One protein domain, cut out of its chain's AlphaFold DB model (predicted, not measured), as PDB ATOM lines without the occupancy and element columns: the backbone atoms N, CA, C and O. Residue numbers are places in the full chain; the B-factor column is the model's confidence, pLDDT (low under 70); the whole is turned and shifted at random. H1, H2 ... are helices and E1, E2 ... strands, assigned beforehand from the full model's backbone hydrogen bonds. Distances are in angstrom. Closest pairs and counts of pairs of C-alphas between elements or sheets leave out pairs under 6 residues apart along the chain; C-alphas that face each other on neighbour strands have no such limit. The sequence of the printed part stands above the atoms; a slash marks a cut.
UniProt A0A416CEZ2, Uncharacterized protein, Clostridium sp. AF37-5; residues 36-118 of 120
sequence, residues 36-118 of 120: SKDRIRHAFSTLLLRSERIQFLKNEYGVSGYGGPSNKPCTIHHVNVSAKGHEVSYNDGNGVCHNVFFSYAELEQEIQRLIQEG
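What this domain is: This is residues 36 to 118 of the 120 residues of an uncharacterized protein of Clostridium sp. AF37-5 (UniProt A0A416CEZ2). What does the model look like? A strongly twisted sheet of three strands, E1 to E3, makes one end, and three helices cluster at the other: the hairpin of H1 and H2, with H3 set crosswise to both and following E3 with no residue between them. What builds it? The printed part has 83 residues with H1, H2, E1, E2, E3 and H3 in that order, a mixed class of helices and strands, and the sheet's order is E1, E2, E3, antiparallel. It is only just compact, close to loose, with a radius of gyration of the C-alphas of 13.8 A and spans of 41 by 28 by 18 A.

Where its parts are: Where are the strands? E1 is residues 75 to 81, 17.2 A long from first to last C-alpha; E2 is 85 to 91, 19.7 A; E3 is 97 to 103, 19.9 A. Where are the helices? H3, residues 104 to 117, 19.8 A, ends at C-alpha 117 (6.377, 69.673, 27.613). H1, residues 36 to 46, 15.2 A, begins at C-alpha 36 (-6.824, 78.107, 38.083), and H2 is residues 50 to 60, 15.0 A.

How they stand to each other: How do the strands pair? They form a meander, each strand the antiparallel neighbour of the one before; N 80 and O 87 of E1 and E2, 2.9 A, and N 88 and O 100 of E2 and E3, 2.8 A, are within hydrogen-bond range. How do the helices stand? H3 only grazes the sheet, with residues 104 to 107, and with residues 104 to 108 alone touches H2, about perpendicular at 78 degrees; the closest C-alphas, of Ile 54 and Tyr 104, are 5.9 A apart. The helical hairpin H1 and H2 touch, opposite ways at a shallow tilt of 22 degrees, the closest C-alphas being those of Phe 44 and Arg 53, 6.5 A. Are their backbones in order? Each O i to N i+4 pair is within hydrogen-bond range in H1 and H3, and 6 of 7 are in H2.

The domain as a whole: How large is it? The two C-alphas farthest apart, of Thr 46 and Asn 94, are 40.7 A apart. Is it whole and sure? The printed part has no cut, and the long link is H2 to E1, residues 61 to 74. Mean pLDDT of the printed part is 88.6, with residues 63 to 65 and 68 to 69 under 70.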
ATOM      1  N   SER A  36      -6.263  78.913  39.181       91.88
ATOM      2  CA  SER A  36      -6.824  78.107  38.083       91.88
ATOM      3  C   SER A  36      -5.809  77.163  37.455       91.88
ATOM      4  O   SER A  36      -6.098  75.985  37.282       91.88
ATOM      5  N   LYS A  37      -4.588  77.633  37.181       93.75
ATOM      6  CA  LYS A  37      -3.534  76.789  36.600       93.75
ATOM      7  C   LYS A  37      -3.200  75.586  37.476       93.75
ATOM      8  O   LYS A  37      -3.017  74.495  36.948       93.75
ATOM      9  N   ASP A  38      -3.180  75.752  38.795       95.56
ATOM     10  CA  ASP A  38      -2.900  74.648  39.717       95.56
ATOM     11  C   ASP A  38      -4.064  73.660  39.776       95.56
ATOM     12  O   ASP A  38      -3.836  72.453  39.733       95.56
ATOM     13  N   ARG A  39      -5.313  74.149  39.771       96.56
ATOM     14  CA  ARG A  39      -6.497  73.282  39.657       96.56
ATOM     15  C   ARG A  39      -6.512  72.513  38.339       96.56
ATOM     16  O   ARG A  39      -6.782  71.318  38.350       96.56
ATOM     17  N   ILE A  40      -6.175  73.167  37.227       97.06
ATOM     18  CA  ILE A  40      -6.088  72.533  35.907       97.06
ATOM     19  C   ILE A  40      -4.982  71.474  35.896       97.06
ATOM     20  O   ILE A  40      -5.251  70.335  35.526       97.06
ATOM     21  N   ARG A  41      -3.764  71.786  36.366       97.00
ATOM     22  CA  ARG A  41      -2.679  70.791  36.476       97.00
ATOM     23  C   ARG A  41      -3.089  69.610  37.351       97.00
ATOM     24  O   ARG A  41      -2.892  68.461  36.962       97.00
ATOM     25  N   HIS A  42      -3.703  69.880  38.502       97.62
ATOM     26  CA  HIS A  42      -4.183  68.839  39.401       97.62
ATOM     27  C   HIS A  42      -5.247  67.956  38.734       97.62
ATOM     28  O   HIS A  42      -5.134  66.730  38.769       97.62
ATOM     29  N   ALA A  43      -6.229  68.553  38.056       97.50
ATOM     30  CA  ALA A  43      -7.250  67.822  37.314       97.50
ATOM     31  C   ALA A  43      -6.636  66.957  36.203       97.50
ATOM     32  O   ALA A  43      -7.005  65.799  36.063       97.50
ATOM     33  N   PHE A  44      -5.648  67.457  35.460       97.50
ATOM     34  CA  PHE A  44      -4.974  66.680  34.412       97.50
ATOM     35  C   PHE A  44      -4.087  65.558  34.968       97.50
ATOM     36  O   PHE A  44      -3.878  64.559  34.286       97.50
ATOM     37  N   SER A  45      -3.604  65.686  36.207       96.56
ATOM     38  CA  SER A  45      -2.860  64.619  36.889       96.56
ATOM     39  C   SER A  45      -3.751  63.538  37.511       96.56
ATOM     40  O   SER A  45      -3.287  62.423  37.736       96.56
ATOM     41  N   THR A  46      -5.019  63.852  37.799       97.12
ATOM     42  CA  THR A  46      -5.942  62.954  38.517       97.12
ATOM     43  C   THR A  46      -7.018  62.346  37.617       97.12
ATOM     44  O   THR A  46      -7.381  61.186  37.803       97.12
ATOM     45  N   LEU A  47      -7.513  63.092  36.628       96.06
ATOM     46  CA  LEU A  47      -8.556  62.658  35.699       96.06
ATOM     47  C   LEU A  47      -7.934  61.980  34.475       96.06
ATOM     48  O   LEU A  47      -7.379  62.628  33.579       96.06
ATOM     49  N   LEU A  48      -8.056  60.653  34.421       92.62
ATOM     50  CA  LEU A  48      -7.459  59.834  33.364       92.62
ATOM     51  C   LEU A  48      -8.212  59.972  32.038       92.62
ATOM     52  O   LEU A  48      -7.595  59.968  30.967       92.62
ATOM     53  N   LEU A  49      -9.537  60.134  32.085       96.19
ATOM     54  CA  LEU A  49     -10.349  60.212  30.880       96.19
ATOM     55  C   LEU A  49     -10.391  61.637  30.328       96.19
ATOM     56  O   LEU A  49     -10.680  62.610  31.026       96.19
ATOM     57  N   ARG A  50     -10.199  61.748  29.009       95.81
ATOM     58  CA  ARG A  50     -10.332  63.011  28.271       95.81
ATOM     59  C   ARG A  50     -11.687  63.685  28.506       95.81
ATOM     60  O   ARG A  50     -11.758  64.902  28.642       95.81
ATOM     61  N   SER A  51     -12.762  62.902  28.565       96.50
ATOM     62  CA  SER A  51     -14.119  63.402  28.809       96.50
ATOM     63  C   SER A  51     -14.268  64.067  30.179       96.50
ATOM     64  O   SER A  51     -14.930  65.098  30.278       96.50
ATOM     65  N   GLU A  52     -13.631  63.522  31.217       97.50
ATOM     66  CA  GLU A  52     -13.649  64.088  32.570       97.50
ATOM     67  C   GLU A  52     -12.877  65.405  32.620       97.50
ATOM     68  O   GLU A  52     -13.376  66.386  33.167       97.50
ATOM     69  N   ARG A  53     -11.707  65.471  31.967       97.88
ATOM     70  CA  ARG A  53     -10.941  66.719  31.832       97.88
ATOM     71  C   ARG A  53     -11.725  67.794  31.089       97.88
ATOM     72  O   ARG A  53     -11.787  68.928  31.546       97.88
ATOM     73  N   ILE A  54     -12.386  67.442  29.987       96.88
ATOM     74  CA  ILE A  54     -13.263  68.368  29.256       96.88
ATOM     75  C   ILE A  54     -14.407  68.862  30.149       96.88
ATOM     76  O   ILE A  54     -14.719  70.053  30.141       96.88
ATOM     77  N   GLN A  55     -15.036  67.975  30.924       96.62
ATOM     78  CA  GLN A  55     -16.117  68.360  31.829       96.62
ATOM     79  C   GLN A  55     -15.624  69.267  32.962       96.62
ATOM     80  O   GLN A  55     -16.318  70.214  33.328       96.62
ATOM     81  N   PHE A  56     -14.420  69.018  33.479       96.75
ATOM     82  CA  PHE A  56     -13.755  69.909  34.421       96.75
ATOM     83  C   PHE A  56     -13.503  71.290  33.795       96.75
ATOM     84  O   PHE A  56     -13.908  72.295  34.370       96.75
ATOM     85  N   LEU A  57     -12.924  71.352  32.590       95.81
ATOM     86  CA  LEU A  57     -12.635  72.616  31.900       95.81
ATOM     87  C   LEU A  57     -13.895  73.458  31.662       95.81
ATOM     88  O   LEU A  57     -13.836  74.672  31.820       95.81
ATOM     89  N   LYS A  58     -15.037  72.832  31.351       94.62
ATOM     90  CA  LYS A  58     -16.338  73.519  31.227       94.62
ATOM     91  C   LYS A  58     -16.785  74.232  32.501       94.62
ATOM     92  O   LYS A  58     -17.507  75.218  32.414       94.62
ATOM     93  N   ASN A  59     -16.397  73.712  33.661       92.69
ATOM     94  CA  ASN A  59     -16.733  74.294  34.958       92.69
ATOM     95  C   ASN A  59     -15.660  75.286  35.432       92.69
ATOM     96  O   ASN A  59     -15.960  76.201  36.192       92.69
ATOM     97  N   GLU A  60     -14.413  75.086  35.003       92.94
ATOM     98  CA  GLU A  60     -13.253  75.884  35.405       92.94
ATOM     99  C   GLU A  60     -13.117  77.177  34.591       92.94
ATOM    100  O   GLU A  60     -12.713  78.206  35.131       92.94
ATOM    101  N   TYR A  61     -13.441  77.141  33.294       89.19
ATOM    102  CA  TYR A  61     -13.415  78.311  32.423       89.19
ATOM    103  C   TYR A  61     -14.729  79.087  32.528       89.19
ATOM    104  O   TYR A  61     -15.782  78.631  32.089       89.19
ATOM    105  N   GLY A  62     -14.651  80.290  33.097       74.56
ATOM    106  CA  GLY A  62     -15.747  81.255  33.153       74.56
ATOM    107  C   GLY A  62     -15.450  82.523  32.351       74.56
ATOM    108  O   GLY A  62     -14.370  82.695  31.785       74.56
ATOM    109  N   VAL A  63     -16.412  83.448  32.333       63.44
ATOM    110  CA  VAL A  63     -16.207  84.792  31.777       63.44
ATOM    111  C   VAL A  63     -15.332  85.582  32.752       63.44
ATOM    112  O   VAL A  63     -15.766  85.931  33.846       63.44
ATOM    113  N   SER A  64     -14.089  85.849  32.367       62.38
ATOM    114  CA  SER A  64     -13.181  86.757  33.075       62.38
ATOM    115  C   SER A  64     -12.632  87.795  32.105       62.38
ATOM    116  O   SER A  64     -12.570  87.560  30.901       62.38
ATOM    117  N   GLY A  65     -12.273  88.967  32.626       60.75
ATOM    118  CA  GLY A  65     -11.758  90.063  31.812       60.75
ATOM    119  C   GLY A  65     -10.394  89.720  31.221       60.75
ATOM    120  O   GLY A  65      -9.438  89.496  31.960       60.75
ATOM    121  N   TYR A  66     -10.301  89.720  29.896       72.75
ATOM    122  CA  TYR A  66      -9.025  89.726  29.186       72.75
ATOM    123  C   TYR A  66      -8.599  91.188  28.982       72.75
ATOM    124  O   TYR A  66      -9.444  92.077  28.872       72.75
ATOM    125  N   GLY A  67      -7.291  91.457  29.045       70.25
ATOM    126  CA  GLY A  67      -6.746  92.816  28.946       70.25
ATOM    127  C   GLY A  67      -7.001  93.472  27.583       70.25
ATOM    128  O   GLY A  67      -7.536  92.854  26.672       70.25
ATOM    129  N   GLY A  68      -6.591  94.730  27.421       68.19
ATOM    130  CA  GLY A  68      -6.711  95.430  26.137       68.19
ATOM    131  C   GLY A  68      -5.781  94.872  25.046       68.19
ATOM    132  O   GLY A  68      -4.792  94.199  25.356       68.19
ATOM    133  N   PRO A  69      -6.065  95.161  23.762       66.62
ATOM    134  CA  PRO A  69      -5.183  94.791  22.662       66.62
ATOM    135  C   PRO A  69      -3.785  95.392  22.854       66.62
ATOM    136  O   PRO A  69      -3.622  96.496  23.375       66.62
ATOM    137  N   SER A  70      -2.765  94.655  22.419       70.31
ATOM    138  CA  SER A  70      -1.372  95.103  22.424       70.31
ATOM    139  C   SER A  70      -0.718  94.790  21.081       70.31
ATOM    140  O   SER A  70      -1.215  93.945  20.338       70.31
ATOM    141  N   ASN A  71       0.425  95.416  20.797       70.44
ATOM    142  CA  ASN A  71       1.202  95.143  19.582       70.44
ATOM    143  C   ASN A  71       1.959  93.803  19.642       70.44
ATOM    144  O   ASN A  71       2.694  93.470  18.717       70.44
ATOM    145  N   LYS A  72       1.831  93.029  20.730       73.56
ATOM    146  CA  LYS A  72       2.402  91.681  20.788       73.56
ATOM    147  C   LYS A  72       1.511  90.714  19.998       73.56
ATOM    148  O   LYS A  72       0.298  90.685  20.246       73.56
ATOM    149  N   PRO A  73       2.089  89.893  19.107       75.06
ATOM    150  CA  PRO A  73       1.328  88.894  18.373       75.06
ATOM    151  C   PRO A  73       0.655  87.908  19.330       75.06
ATOM    152  O   PRO A  73       1.173  87.604  20.403       75.06
ATOM    153  N   CYS A  74      -0.521  87.434  18.934       76.56
ATOM    154  CA  CYS A  74      -1.378  86.510  19.675       76.56
ATOM    155  C   CYS A  74      -1.802  87.006  21.070       76.56
ATOM    156  O   CYS A  74      -2.176  86.213  21.933       76.56
ATOM    157  N   THR A  75      -1.803  88.326  21.306       82.69
ATOM    158  CA  THR A  75      -2.358  88.881  22.549       82.69
ATOM    159  C   THR A  75      -3.859  88.629  22.603       82.69
ATOM    160  O   THR A  75      -4.624  89.292  21.895       82.69
ATOM    161  N   ILE A  76      -4.273  87.712  23.478       86.69
ATOM    162  CA  ILE A  76      -5.683  87.476  23.789       86.69
ATOM    163  C   ILE A  76      -6.231  88.674  24.560       86.69
ATOM    164  O   ILE A  76      -5.709  89.007  25.627       86.69
ATOM    165  N   HIS A  77      -7.272  89.306  24.022       85.88
ATOM    166  CA  HIS A  77      -7.859  90.525  24.589       85.88
ATOM    167  C   HIS A  77      -9.374  90.441  24.807       85.88
ATOM    168  O   HIS A  77      -9.951  91.275  25.497       85.88
ATOM    169  N   HIS A  78     -10.037  89.416  24.272       87.25
ATOM    170  CA  HIS A  78     -11.423  89.116  24.610       87.25
ATOM    171  C   HIS A  78     -11.674  87.616  24.498       87.25
ATOM    172  O   HIS A  78     -11.124  86.965  23.611       87.25
ATOM    173  N   VAL A  79     -12.491  87.069  25.401       89.06
ATOM    174  CA  VAL A  79     -12.963  85.686  25.317       89.06
ATOM    175  C   VAL A  79     -14.416  85.622  25.752       89.06
ATOM    176  O   VAL A  79     -14.763  86.073  26.844       89.06
ATOM    177  N   ASN A  80     -15.246  85.010  24.915       89.62
ATOM    178  CA  ASN A  80     -16.614  84.648  25.237       89.62
ATOM    179  C   ASN A  80     -16.705  83.121  25.381       89.62
ATOM    180  O   ASN A  80     -16.389  82.372  24.453       89.62
ATOM    181  N   VAL A  81     -17.099  82.655  26.566       90.81
ATOM    182  CA  VAL A  81     -17.174  81.226  26.905       90.81
ATOM    183  C   VAL A  81     -18.627  80.770  26.862       90.81
ATOM    184  O   VAL A  81     -19.508  81.397  27.444       90.81
ATOM    185  N   SER A  82     -18.881  79.647  26.196       90.81
ATOM    186  CA  SER A  82     -20.204  79.029  26.101       90.81
ATOM    187  C   SER A  82     -20.136  77.521  26.347       90.81
ATOM    188  O   SER A  82     -19.063  76.922  26.442       90.81
ATOM    189  N   ALA A  83     -21.299  76.865  26.363       89.81
ATOM    190  CA  ALA A  83     -21.380  75.405  26.424       89.81
ATOM    191  C   ALA A  83     -20.693  74.704  25.231       89.81
ATOM    192  O   ALA A  83     -20.318  73.535  25.337       89.81
ATOM    193  N   LYS A  84     -20.535  75.406  24.096       90.06
ATOM    194  CA  LYS A  84     -19.915  74.869  22.876       90.06
ATOM    195  C   LYS A  84     -18.389  74.996  22.889       90.06
ATOM    196  O   LYS A  84     -17.715  74.154  22.301       90.06
ATOM    197  N   GLY A  85     -17.846  76.020  23.543       92.75
ATOM    198  CA  GLY A  85     -16.420  76.335  23.509       92.75
ATOM    199  C   GLY A  85     -16.154  77.816  23.748       92.75
ATOM    200  O   GLY A  85     -16.907  78.476  24.464       92.75
ATOM    201  N   HIS A  86     -15.091  78.316  23.127       92.81
ATOM    202  CA  HIS A  86     -14.485  79.607  23.430       92.81
ATOM    203  C   HIS A  86     -14.326  80.411  22.145       92.81
ATOM    204  O   HIS A  86     -13.612  79.992  21.235       92.81
ATOM    205  N   GLU A  87     -14.977  81.561  22.074       92.81
ATOM    206  CA  GLU A  87     -14.717  82.561  21.043       92.81
ATOM    207  C   GLU A  87     -13.625  83.484  21.571       92.81
ATOM    208  O   GLU A  87     -13.821  84.176  22.567       92.81
ATOM    209  N   VAL A  88     -12.457  83.447  20.940       89.88
ATOM    210  CA  VAL A  88     -11.243  84.118  21.393       89.88
ATOM    211  C   VAL A  88     -10.864  85.204  20.395       89.88
ATOM    212  O   VAL A  88     -10.671  84.925  19.211       89.88
ATOM    213  N   SER A  89     -10.713  86.434  20.883       89.56
ATOM    214  CA  SER A  89     -10.197  87.564  20.114       89.56
ATOM    215  C   SER A  89      -8.721  87.790  20.414       89.56
ATOM    216  O   SER A  89      -8.319  87.911  21.578       89.56
ATOM    217  N   TYR A  90      -7.909  87.883  19.363       86.88
ATOM    218  CA  TYR A  90      -6.466  88.081  19.472       86.88
ATOM    219  C   TYR A  90      -5.931  89.065  18.425       86.88
ATOM    220  O   TYR A  90      -6.557  89.282  17.392       86.88
ATOM    221  N   ASN A  91      -4.789  89.695  18.704       84.75
ATOM    222  CA  ASN A  91      -4.077  90.553  17.747       84.75
ATOM    223  C   ASN A  91      -3.017  89.739  16.987       84.75
ATOM    224  O   ASN A  91      -2.350  88.920  17.611       84.75
ATOM    225  N   ASP A  92      -2.811  89.951  15.687       79.69
ATOM    226  CA  ASP A  92      -1.776  89.240  14.907       79.69
ATOM    227  C   ASP A  92      -0.358  89.845  14.988       79.69
ATOM    228  O   ASP A  92       0.573  89.335  14.369       79.69
ATOM    229  N   GLY A  93      -0.172  90.901  15.780       74.12
ATOM    230  CA  GLY A  93       1.080  91.647  15.920       74.12
ATOM    231  C   GLY A  93       1.173  92.873  15.009       74.12
ATOM    232  O   GLY A  93       2.032  93.719  15.233       74.12
ATOM    233  N   ASN A  94       0.262  93.022  14.040       77.38
ATOM    234  CA  ASN A  94       0.190  94.180  13.144       77.38
ATOM    235  C   ASN A  94      -0.944  95.146  13.511       77.38
ATOM    236  O   ASN A  94      -1.305  96.014  12.718       77.38
ATOM    237  N   GLY A  95      -1.541  94.998  14.699       72.00
ATOM    238  CA  GLY A  95      -2.679  95.823  15.100       72.00
ATOM    239  C   GLY A  95      -4.031  95.282  14.620       72.00
ATOM    240  O   GLY A  95      -5.053  95.868  14.964       72.00
ATOM    241  N   VAL A  96      -4.060  94.173  13.871       81.12
ATOM    242  CA  VAL A  96      -5.301  93.585  13.351       81.12
ATOM    243  C   VAL A  96      -5.850  92.572  14.350       81.12
ATOM    244  O   VAL A  96      -5.149  91.656  14.784       81.12
ATOM    245  N   CYS A  97      -7.120  92.747  14.719       84.69
ATOM    246  CA  CYS A  97      -7.832  91.835  15.604       84.69
ATOM    247  C   CYS A  97      -8.548  90.744  14.804       84.69
ATOM    248  O   CYS A  97      -9.266  91.025  13.846       84.69
ATOM    249  N   HIS A  98      -8.399  89.508  15.261       86.38
ATOM    250  CA  HIS A  98      -9.012  88.315  14.695       86.38
ATOM    251  C   HIS A  98      -9.852  87.616  15.757       86.38
ATOM    252  O   HIS A  98      -9.519  87.670  16.939       86.38
ATOM    253  N   ASN A  99     -10.901  86.919  15.324       89.06
ATOM    254  CA  ASN A  99     -11.721  86.056  16.171       89.06
ATOM    255  C   ASN A  99     -11.554  84.606  15.725       89.06
ATOM    256  O   ASN A  99     -11.591  84.308  14.532       89.06
ATOM    257  N   VAL A 100     -11.401  83.699  16.681       90.19
ATOM    258  CA  VAL A 100     -11.301  82.260  16.430       90.19
ATOM    259  C   VAL A 100     -12.134  81.502  17.451       90.19
ATOM    260  O   VAL A 100     -12.267  81.926  18.595       90.19
ATOM    261  N   PHE A 101     -12.711  80.382  17.031       92.06
ATOM    262  CA  PHE A 101     -13.430  79.487  17.923       92.06
ATOM    263  C   PHE A 101     -12.559  78.283  18.286       92.06
ATOM    264  O   PHE A 101     -12.028  77.617  17.393       92.06
ATOM    265  N   PHE A 102     -12.473  77.975  19.579       92.50
ATOM    266  CA  PHE A 102     -11.832  76.772  20.100       92.50
ATOM    267  C   PHE A 102     -12.820  75.918  20.886       92.50
ATOM    268  O   PHE A 102     -13.439  76.361  21.862       92.50
ATOM    269  N   SER A 103     -12.926  74.652  20.507       94.69
ATOM    270  CA  SER A 103     -13.657  73.655  21.279       94.69
ATOM    271  C   SER A 103     -12.932  73.321  22.591       94.69
ATOM    272  O   SER A 103     -11.717  73.476  22.718       94.69
ATOM    273  N   TYR A 104     -13.666  72.781  23.568       95.50
ATOM    274  CA  TYR A 104     -13.045  72.227  24.779       95.50
ATOM    275  C   TYR A 104     -12.091  71.066  24.477       95.50
ATOM    276  O   TYR A 104     -11.148  70.850  25.225       95.50
ATOM    277  N   ALA A 105     -12.325  70.327  23.390       95.44
ATOM    278  CA  ALA A 105     -11.459  69.234  22.971       95.44
ATOM    279  C   ALA A 105     -10.101  69.741  22.456       95.44
ATOM    280  O   ALA A 105      -9.080  69.148  22.798       95.44
ATOM    281  N   GLU A 106     -10.086  70.828  21.675       95.38
ATOM    282  CA  GLU A 106      -8.850  71.489  21.226       95.38
ATOM    283  C   GLU A 106      -8.085  72.086  22.413       95.38
ATOM    284  O   GLU A 106      -6.884  71.862  22.541       95.38
ATOM    285  N   LEU A 107      -8.784  72.777  23.323       95.75
ATOM    286  CA  LEU A 107      -8.173  73.336  24.531       95.75
ATOM    287  C   LEU A 107      -7.581  72.249  25.436       95.75
ATOM    288  O   LEU A 107      -6.454  72.383  25.897       95.75
ATOM    289  N   GLU A 108      -8.320  71.166  25.679       97.00
ATOM    290  CA  GLU A 108      -7.839  70.048  26.490       97.00
ATOM    291  C   GLU A 108      -6.578  69.421  25.897       97.00
ATOM    292  O   GLU A 108      -5.613  69.192  26.624       97.00
ATOM    293  N   GLN A 109      -6.566  69.195  24.584       96.50
ATOM    294  CA  GLN A 109      -5.421  68.614  23.894       96.50
ATOM    295  C   GLN A 109      -4.191  69.525  23.984       96.50
ATOM    296  O   GLN A 109      -3.086  69.038  24.223       96.50
ATOM    297  N   GLU A 110      -4.377  70.836  23.841       96.12
ATOM    298  CA  GLU A 110      -3.280  71.792  23.951       96.12
ATOM    299  C   GLU A 110      -2.740  71.896  25.384       96.12
ATOM    300  O   GLU A 110      -1.528  71.886  25.585       96.12
ATOM    301  N   ILE A 111      -3.613  71.927  26.396       97.00
ATOM    302  CA  ILE A 111      -3.194  71.897  27.807       97.00
ATOM    303  C   ILE A 111      -2.413  70.611  28.098       97.00
ATOM    304  O   ILE A 111      -1.357  70.663  28.725       97.00
ATOM    305  N   GLN A 112      -2.894  69.462  27.613       97.12
ATOM    306  CA  GLN A 112      -2.213  68.179  27.781       97.12
ATOM    307  C   GLN A 112      -0.805  68.202  27.173       97.12
ATOM    308  O   GLN A 112       0.135  67.729  27.818       97.12
ATOM    309  N   ARG A 113      -0.660  68.759  25.964       96.31
ATOM    310  CA  ARG A 113       0.630  68.935  25.284       96.31
ATOM    311  C   ARG A 113       1.563  69.831  26.102       96.31
ATOM    312  O   ARG A 113       2.681  69.433  26.405       96.31
ATOM    313  N   LEU A 114       1.078  70.997  26.533       96.38
ATOM    314  CA  LEU A 114       1.851  71.943  27.343       96.38
ATOM    315  C   LEU A 114       2.302  71.333  28.680       96.38
ATOM    316  O   LEU A 114       3.430  71.566  29.102       96.38
ATOM    317  N   ILE A 115       1.462  70.528  29.340       96.06
ATOM    318  CA  ILE A 115       1.842  69.826  30.579       96.06
ATOM    319  C   ILE A 115       2.951  68.804  30.304       96.06
ATOM    320  O   ILE A 115       3.910  68.735  31.069       96.06
ATOM    321  N   GLN A 116       2.843  68.027  29.221       95.19
ATOM    322  CA  GLN A 116       3.859  67.036  28.836       95.19
ATOM    323  C   GLN A 116       5.208  67.680  28.497       95.19
ATOM    324  O   GLN A 116       6.250  67.092  28.770       95.19
ATOM    325  N   GLU A 117       5.184  68.888  27.942       95.75
ATOM    326  CA  GLU A 117       6.377  69.673  27.613       95.75
ATOM    327  C   GLU A 117       6.940  70.461  28.807       95.75
ATOM    328  O   GLU A 117       8.023  71.028  28.703       95.75
ATOM    329  N   GLY A 118       6.235  70.508  29.943       95.25
ATOM    330  CA  GLY A 118       6.622  71.336  31.094       95.25
ATOM    331  C   GLY A 118       6.391  72.841  30.884       95.25
ATOM    332  O   GLY A 118       6.921  73.658  31.631       95.25
TER     333      GLY A 118